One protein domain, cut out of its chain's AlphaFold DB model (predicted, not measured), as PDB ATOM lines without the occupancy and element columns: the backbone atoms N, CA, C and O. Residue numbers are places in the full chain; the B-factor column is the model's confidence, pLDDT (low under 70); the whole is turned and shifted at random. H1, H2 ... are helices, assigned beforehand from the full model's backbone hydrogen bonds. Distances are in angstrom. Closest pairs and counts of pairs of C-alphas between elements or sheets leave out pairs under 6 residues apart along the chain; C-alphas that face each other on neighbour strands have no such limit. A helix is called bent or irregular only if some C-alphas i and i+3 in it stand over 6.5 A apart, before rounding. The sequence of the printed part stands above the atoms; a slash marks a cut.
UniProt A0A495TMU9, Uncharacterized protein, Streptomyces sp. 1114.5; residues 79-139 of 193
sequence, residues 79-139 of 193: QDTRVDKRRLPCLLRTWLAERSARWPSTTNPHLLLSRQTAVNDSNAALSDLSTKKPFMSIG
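What this domain is: This is residues 79 to 139 of the 193 residues of an uncharacterized protein of Streptomyces sp. 1114.5 (UniProt A0A495TMU9). Picture a loose, open fold-back: the long helix H1 makes one side, the chain turns back at one end through a long link and the short helix H2, and H3 makes the other side, with none of the three helices touching another. The link, residues 103 to 114, winds through the space between H1 and H2, and residues 84 to 90 and 132 to 139 stick out. The printed part has 61 residues with three named helices, H1, H2, H3 along the chain, and no named strand; the class is all helix. The whole is loose, with a radius of gyration of the C-alphas of 13.7 A, and only just flat, spanning 41 by 26 by 15 A.

How they stand to each other: Begin at H1, residues 87 to 102, and look across to H3, residues 128 to 137: they are apart, with no C-alpha of the one within 8 A of the other. By the same test H2, residues 115 to 119, is apart from H1 and from H3. In H1 every O i to N i+4 pair is within hydrogen-bond range; in H3 4 of 6 are, and in H2 0 of 1, with 0 of 2 O i to N i+3 pairs.

Where its parts are: Find C-alpha 87 at (56.378, 37.085, -15.518); from there H1 runs 22.4 A to C-alpha 102 at (43.144, 22.494, -26.269). H2 covers 6.5 A from Arg 115 to Val 119. H3 runs 14.6 A from Asp 128 to C-alpha 137 at (64.975, 15.743, -19.177), and is only just irregular: C-alphas 131 and 134 are 6.9 A apart.

The domain as a whole: The two C-alphas farthest apart, those of Gln 79 and Asp 121, are 41.5 A apart. The printed part has no cut. The link from H1 to H2 is long, at 12 residues, and that from H2 to H3 short, at 8. The mean pLDDT of the printed part is 75.2; look for values under 70 at residues 79 to 88, 132 and 137.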
ATOM      1  N   GLN A  79      70.431  34.322 -11.471       40.34
ATOM      2  CA  GLN A  79      69.882  35.684 -11.364       40.34
ATOM      3  C   GLN A  79      68.800  35.969 -12.422       40.34
ATOM      4  O   GLN A  79      67.841  36.683 -12.136       40.34
ATOM      5  N   ASP A  80      68.882  35.322 -13.590       36.00
ATOM      6  CA  ASP A  80      67.873  35.392 -14.664       36.00
ATOM      7  C   ASP A  80      66.697  34.410 -14.485       36.00
ATOM      8  O   ASP A  80      65.722  34.445 -15.241       36.00
ATOM      9  N   THR A  81      66.762  33.526 -13.481       46.97
ATOM     10  CA  THR A  81      65.734  32.511 -13.175       46.97
ATOM     11  C   THR A  81      64.946  32.795 -11.902       46.97
ATOM     12  O   THR A  81      64.185  31.942 -11.438       46.97
ATOM     13  N   ARG A  82      64.987  34.028 -11.377       47.12
ATOM     14  CA  ARG A  82      63.801  34.513 -10.668       47.12
ATOM     15  C   ARG A  82      62.665  34.445 -11.676       47.12
ATOM     16  O   ARG A  82      62.691  35.141 -12.691       47.12
ATOM     17  N   VAL A  83      61.668  33.599 -11.417       50.91
ATOM     18  CA  VAL A  83      60.356  33.807 -12.022       50.91
ATOM     19  C   VAL A  83      59.930  35.168 -11.505       50.91
ATOM     20  O   VAL A  83      59.453  35.302 -10.381       50.91
ATOM     21  N   ASP A  84      60.266  36.195 -12.283       49.44
ATOM     22  CA  ASP A  84      59.942  37.572 -11.990       49.44
ATOM     23  C   ASP A  84      58.461  37.580 -11.618       49.44
ATOM     24  O   ASP A  84      57.633  36.997 -12.331       49.44
ATOM     25  N   LYS A  85      58.122  38.192 -10.480       53.47
ATOM     26  CA  LYS A  85      56.732  38.301 -10.024       53.47
ATOM     27  C   LYS A  85      55.844  38.903 -11.122       53.47
ATOM     28  O   LYS A  85      54.646  38.654 -11.146       53.47
ATOM     29  N   ARG A  86      56.435  39.637 -12.073       55.69
ATOM     30  CA  ARG A  86      55.769  40.187 -13.264       55.69
ATOM     31  C   ARG A  86      55.605  39.184 -14.413       55.69
ATOM     32  O   ARG A  86      54.720  39.356 -15.244       55.69
ATOM     33  N   ARG A  87      56.427  38.132 -14.482       65.44
ATOM     34  CA  ARG A  87      56.378  37.085 -15.518       65.44
ATOM     35  C   ARG A  87      55.433  35.939 -15.174       65.44
ATOM     36  O   ARG A  87      54.811  35.410 -16.095       65.44
ATOM     37  N   LEU A  88      55.292  35.576 -13.894       68.69
ATOM     38  CA  LEU A  88      54.383  34.498 -13.474       68.69
ATOM     39  C   LEU A  88      52.940  34.721 -13.977       68.69
ATOM     40  O   LEU A  88      52.403  33.804 -14.599       68.69
ATOM     41  N   PRO A  89      52.327  35.917 -13.833       76.25
ATOM     42  CA  PRO A  89      50.962  36.146 -14.303       76.25
ATOM     43  C   PRO A  89      50.827  35.996 -15.821       76.25
ATOM     44  O   PRO A  89      49.848  35.433 -16.305       76.25
ATOM     45  N   CYS A  90      51.819  36.450 -16.590       77.25
ATOM     46  CA  CYS A  90      51.815  36.315 -18.047       77.25
ATOM     47  C   CYS A  90      51.925  34.847 -18.482       77.25
ATOM     48  O   CYS A  90      51.195  34.414 -19.375       77.25
ATOM     49  N   LEU A  91      52.802  34.073 -17.837       77.25
ATOM     50  CA  LEU A  91      52.952  32.641 -18.101       77.25
ATOM     51  C   LEU A  91      51.687  31.867 -17.726       77.25
ATOM     52  O   LEU A  91      51.215  31.058 -18.523       77.25
ATOM     53  N   LEU A  92      51.100  32.170 -16.565       81.94
ATOM     54  CA  LEU A  92      49.857  31.555 -16.111       81.94
ATOM     55  C   LEU A  92      48.702  31.869 -17.064       81.94
ATOM     56  O   LEU A  92      48.005  30.957 -17.493       81.94
ATOM     57  N   ARG A  93      48.533  33.133 -17.469       83.75
ATOM     58  CA  ARG A  93      47.514  33.531 -18.454       83.75
ATOM     59  C   ARG A  93      47.702  32.826 -19.791       83.75
ATOM     60  O   ARG A  93      46.730  32.344 -20.363       83.75
ATOM     61  N   THR A  94      48.943  32.741 -20.268       84.50
ATOM     62  CA  THR A  94      49.268  32.031 -21.514       84.50
ATOM     63  C   THR A  94      48.906  30.552 -21.402       84.50
ATOM     64  O   THR A  94      48.284  30.002 -22.304       84.50
ATOM     65  N   TRP A  95      49.241  29.913 -20.279       84.12
ATOM     66  CA  TRP A  95      48.892  28.520 -20.027       84.12
ATOM     67  C   TRP A  95      47.380  28.295 -19.919       84.12
ATOM     68  O   TRP A  95      46.868  27.355 -20.518       84.12
ATOM     69  N   LEU A  96      46.651  29.148 -19.197       87.62
ATOM     70  CA  LEU A  96      45.199  29.027 -19.051       87.62
ATOM     71  C   LEU A  96      44.479  29.186 -20.396       87.62
ATOM     72  O   LEU A  96      43.578  28.401 -20.693       87.62
ATOM     73  N   ALA A  97      44.916  30.137 -21.229       84.81
ATOM     74  CA  ALA A  97      44.408  30.289 -22.591       84.81
ATOM     75  C   ALA A  97      44.659  29.015 -23.411       84.81
ATOM     76  O   ALA A  97      43.727  28.450 -23.981       84.81
ATOM     77  N   GLU A  98      45.890  28.500 -23.384       84.44
ATOM     78  CA  GLU A  98      46.269  27.281 -24.096       84.44
ATOM     79  C   GLU A  98      45.471  26.052 -23.637       84.44
ATOM     80  O   GLU A  98      45.003  25.257 -24.452       84.44
ATOM     81  N   ARG A  99      45.283  25.905 -22.322       85.56
ATOM     82  CA  ARG A  99      44.494  24.833 -21.710       85.56
ATOM     83  C   ARG A  99      43.042  24.892 -22.176       85.56
ATOM     84  O   ARG A  99      42.509  23.865 -22.582       85.56
ATOM     85  N   SER A 100      42.433  26.080 -22.148       86.12
ATOM     86  CA  SER A 100      41.050  26.278 -22.597       86.12
ATOM     87  C   SER A 100      40.872  26.009 -24.095       86.12
ATOM     88  O   SER A 100      39.876  25.414 -24.490       86.12
ATOM     89  N   ALA A 101      41.863  26.366 -24.921       86.56
ATOM     90  CA  ALA A 101      41.829  26.129 -26.361       86.56
ATOM     91  C   ALA A 101      42.002  24.643 -26.717       86.56
ATOM     92  O   ALA A 101      41.337  24.143 -27.621       86.56
ATOM     93  N   ARG A 102      42.887  23.923 -26.013       83.81
ATOM     94  CA  ARG A 102      43.144  22.494 -26.269       83.81
ATOM     95  C   ARG A 102      42.057  21.579 -25.716       83.81
ATOM     96  O   ARG A 102      41.788  20.541 -26.317       83.81
ATOM     97  N   TRP A 103      41.469  21.937 -24.578       88.25
ATOM     98  CA  TRP A 103      40.474  21.120 -23.883       88.25
ATOM     99  C   TRP A 103      39.291  21.975 -23.414       88.25
ATOM    100  O   TRP A 103      39.128  22.187 -22.213       88.25
ATOM    101  N   PRO A 104      38.448  22.466 -24.340       86.62
ATOM    102  CA  PRO A 104      37.343  23.366 -24.001       86.62
ATOM    103  C   PRO A 104      36.270  22.705 -23.126       86.62
ATOM    104  O   PRO A 104      35.599  23.389 -22.363       86.62
ATOM    105  N   SER A 105      36.119  21.382 -23.219       86.50
ATOM    106  CA  SER A 105      35.101  20.607 -22.501       86.50
ATOM    107  C   SER A 105      35.620  19.901 -21.246       86.50
ATOM    108  O   SER A 105      34.879  19.125 -20.649       86.50
ATOM    109  N   THR A 106      36.881  20.109 -20.845       85.00
ATOM    110  CA  THR A 106      37.418  19.414 -19.667       85.00
ATOM    111  C   THR A 106      36.784  19.947 -18.384       85.00
ATOM    112  O   THR A 106      36.850  21.141 -18.091       85.00
ATOM    113  N   THR A 107      36.198  19.051 -17.591       88.25
ATOM    114  CA  THR A 107      35.675  19.355 -16.249       88.25
ATOM    115  C   THR A 107      36.740  19.245 -15.163       88.25
ATOM    116  O   THR A 107      36.471  19.567 -14.007       88.25
ATOM    117  N   ASN A 108      37.953  18.806 -15.516       85.25
ATOM    118  CA  ASN A 108      39.029  18.602 -14.558       85.25
ATOM    119  C   ASN A 108      39.431  19.951 -13.924       85.25
ATOM    120  O   ASN A 108      39.785  20.873 -14.663       85.25
ATOM    121  N   PRO A 109      39.403  20.106 -12.584       85.25
ATOM    122  CA  PRO A 109      39.712  21.372 -11.919       85.25
ATOM    123  C   PRO A 109      41.220  21.635 -11.789       85.25
ATOM    124  O   PRO A 109      41.625  22.744 -11.437       85.25
ATOM    125  N   HIS A 110      42.079  20.648 -12.062       83.12
ATOM    126  CA  HIS A 110      43.516  20.789 -11.864       83.12
ATOM    127  C   HIS A 110      44.154  21.734 -12.888       83.12
ATOM    128  O   HIS A 110      43.861  21.712 -14.092       83.12
ATOM    129  N   LEU A 111      45.062  22.575 -12.384       84.62
ATOM    130  CA  LEU A 111      45.722  23.607 -13.171       84.62
ATOM    131  C   LEU A 111      46.628  23.019 -14.251       84.62
ATOM    132  O   LEU A 111      46.588  23.451 -15.403       84.62
ATOM    133  N   LEU A 112      47.447  22.040 -13.877       83.75
ATOM    134  CA  LEU A 112      48.287  21.303 -14.806       83.75
ATOM    135  C   LEU A 112      47.523  20.062 -15.269       83.75
ATOM    136  O   LEU A 112      46.979  19.326 -14.448       83.75
ATOM    137  N   LEU A 113      47.516  19.819 -16.579       80.88
ATOM    138  CA  LEU A 113      46.863  18.663 -17.185       80.88
ATOM    139  C   LEU A 113      47.798  17.964 -18.172       80.88
ATOM    140  O   LEU A 113      48.610  18.590 -18.856       80.88
ATOM    141  N   SER A 114      47.634  16.650 -18.275       77.69
ATOM    142  CA  SER A 114      48.076  15.867 -19.424       77.69
ATOM    143  C   SER A 114      46.898  15.622 -20.365       77.69
ATOM    144  O   SER A 114      45.741  15.760 -19.977       77.69
ATOM    145  N   ARG A 115      47.178  15.158 -21.588       77.00
ATOM    146  CA  ARG A 115      46.124  14.706 -22.507       77.00
ATOM    147  C   ARG A 115      45.231  13.627 -21.880       77.00
ATOM    148  O   ARG A 115      44.034  13.630 -22.122       77.00
ATOM    149  N   GLN A 116      45.808  12.728 -21.081       79.75
ATOM    150  CA  GLN A 116      45.070  11.638 -20.439       79.75
ATOM    151  C   GLN A 116      44.144  12.164 -19.340       79.75
ATOM    152  O   GLN A 116      42.970  11.820 -19.316       79.75
ATOM    153  N   THR A 117      44.644  13.046 -18.471       80.94
ATOM    154  CA  THR A 117      43.853  13.597 -17.356       80.94
ATOM    155  C   THR A 117      42.829  14.638 -17.807       80.94
ATOM    156  O   THR A 117      41.879  14.897 -17.079       80.94
ATOM    157  N   ALA A 118      43.004  15.237 -18.988       82.44
ATOM    158  CA  ALA A 118      42.058  16.203 -19.545       82.44
ATOM    159  C   ALA A 118      40.795  15.557 -20.140       82.44
ATOM    160  O   ALA A 118      39.737  16.180 -20.118       82.44
ATOM    161  N   VAL A 119      40.919  14.343 -20.689       80.75
ATOM    162  CA  VAL A 119      39.814  13.589 -21.318       80.75
ATOM    163  C   VAL A 119      39.157  12.615 -20.334       80.75
ATOM    164  O   VAL A 119      38.065  12.129 -20.580       80.75
ATOM    165  N   ASN A 120      39.829  12.307 -19.226       77.38
ATOM    166  CA  ASN A 120      39.313  11.392 -18.220       77.38
ATOM    167  C   ASN A 120      38.357  12.114 -17.254       77.38
ATOM    168  O   ASN A 120      38.767  13.043 -16.557       77.38
ATOM    169  N   ASP A 121      37.122  11.622 -17.154       81.38
ATOM    170  CA  ASP A 121      36.059  12.189 -16.310       81.38
ATOM    171  C   ASP A 121      36.266  11.972 -14.800       81.38
ATOM    172  O   ASP A 121      35.569  12.559 -13.975       81.38
ATOM    173  N   SER A 122      37.256  11.166 -14.401       82.06
ATOM    174  CA  SER A 122      37.601  10.942 -12.985       82.06
ATOM    175  C   SER A 122      38.191  12.167 -12.281       82.06
ATOM    176  O   SER A 122      38.415  12.117 -11.073       82.06
ATOM    177  N   ASN A 123      38.475  13.255 -13.011       81.38
ATOM    178  CA  ASN A 123      39.132  14.458 -12.491       81.38
ATOM    179  C   ASN A 123      40.456  14.158 -11.766       81.38
ATOM    180  O   ASN A 123      40.844  14.868 -10.842       81.38
ATOM    181  N   ALA A 124      41.165  13.107 -12.188       79.62
ATOM    182  CA  ALA A 124      42.422  12.713 -11.574       79.62
ATOM    183  C   ALA A 124      43.491  13.811 -11.710       79.62
ATOM    184  O   ALA A 124      43.638  14.451 -12.763       79.62
ATOM    185  N   ALA A 125      44.274  13.982 -10.645       77.62
ATOM    186  CA  ALA A 125      45.462  14.820 -10.656       77.62
ATOM    187  C   ALA A 125      46.521  14.268 -11.623       77.62
ATOM    188  O   ALA A 125      46.543  13.087 -11.985       77.62
ATOM    189  N   LEU A 126      47.432  15.143 -12.043       77.94
ATOM    190  CA  LEU A 126      48.604  14.739 -12.810       77.94
ATOM    191  C   LEU A 126      49.468  13.777 -11.991       77.94
ATOM    192  O   LEU A 126      49.751  14.024 -10.825       77.94
ATOM    193  N   SER A 127      49.934  12.706 -12.631       77.00
ATOM    194  CA  SER A 127      50.862  11.776 -11.985       77.00
ATOM    195  C   SER A 127      52.189  12.450 -11.613       77.00
ATOM    196  O   SER A 127      52.743  13.234 -12.390       77.00
ATOM    197  N   ASP A 128      52.765  12.040 -10.483       72.81
ATOM    198  CA  ASP A 128      54.080  12.485 -10.007       72.81
ATOM    199  C   ASP A 128      55.179  12.384 -11.063       72.81
ATOM    200  O   ASP A 128      55.999  13.290 -11.222       72.81
ATOM    201  N   LEU A 129      55.213  11.267 -11.794       70.31
ATOM    202  CA  LEU A 129      56.198  11.045 -12.849       70.31
ATOM    203  C   LEU A 129      56.049  12.076 -13.968       70.31
ATOM    204  O   LEU A 129      57.054  12.570 -14.475       70.31
ATOM    205  N   SER A 130      54.818  12.445 -14.325       72.62
ATOM    206  CA  SER A 130      54.569  13.462 -15.351       72.62
ATOM    207  C   SER A 130      54.993  14.854 -14.889       72.62
ATOM    208  O   SER A 130      55.524  15.618 -15.693       72.62
ATOM    209  N   THR A 131      54.844  15.152 -13.599       72.81
ATOM    210  CA  THR A 131      55.329  16.399 -12.990       72.81
ATOM    211  C   THR A 131      56.860  16.436 -12.900       72.81
ATOM    212  O   THR A 131      57.466  17.488 -13.099       72.81
ATOM    213  N   LYS A 132      57.520  15.295 -12.651       68.69
ATOM    214  CA  LYS A 132      58.990  15.194 -12.525       68.69
ATOM    215  C   LYS A 132      59.714  15.141 -13.876       68.69
ATOM    216  O   LYS A 132      60.838  15.633 -13.984       68.69
ATOM    217  N   LYS A 133      59.084  14.574 -14.911       71.12
ATOM    218  CA  LYS A 133      59.691  14.322 -16.232       71.12
ATOM    219  C   LYS A 133      60.366  15.548 -16.873       71.12
ATOM    220  O   LYS A 133      61.481  15.371 -17.363       71.12
ATOM    221  N   PRO A 134      59.791  16.769 -16.846       72.88
ATOM    222  CA  PRO A 134      60.444  17.949 -17.416       72.88
ATOM    223  C   PRO A 134      61.767  18.318 -16.740       72.88
ATOM    224  O   PRO A 134      62.690  18.792 -17.395       72.88
ATOM    225  N   PHE A 135      61.885  18.065 -15.436       71.31
ATOM    226  CA  PHE A 135      63.120  18.305 -14.691       71.31
ATOM    227  C   PHE A 135      64.160  17.219 -14.986       71.31
ATOM    228  O   PHE A 135      65.333  17.512 -15.211       71.31
ATOM    229  N   MET A 136      63.715  15.961 -15.086       70.44
ATOM    230  CA  MET A 136      64.585  14.840 -15.444       70.44
ATOM    231  C   MET A 136      65.204  15.007 -16.836       70.44
ATOM    232  O   MET A 136      66.383  14.712 -17.003       70.44
ATOM    233  N   SER A 137      64.452  15.521 -17.818       66.94
ATOM    234  CA  SER A 137      64.975  15.743 -19.177       66.94
ATOM    235  C   SER A 137      66.104  16.770 -19.246       66.94
ATOM    236  O   SER A 137      66.907  16.719 -20.169       66.94
ATOM    237  N   ILE A 138      66.184  17.679 -18.272       72.81
ATOM    238  CA  ILE A 138      67.266  18.666 -18.163       72.81
ATOM    239  C   ILE A 138      68.316  18.276 -17.112       72.81
ATOM    240  O   ILE A 138      69.203  19.068 -16.812       72.81
ATOM    241  N   GLY A 139      68.221  17.071 -16.538       75.75
ATOM    242  CA  GLY A 139      69.168  16.565 -15.541       75.75
ATOM    243  C   GLY A 139      69.080  17.245 -14.172       75.75
ATOM    244  O   GLY A 139      70.014  17.145 -13.379       75.75
TER     245      GLY A 139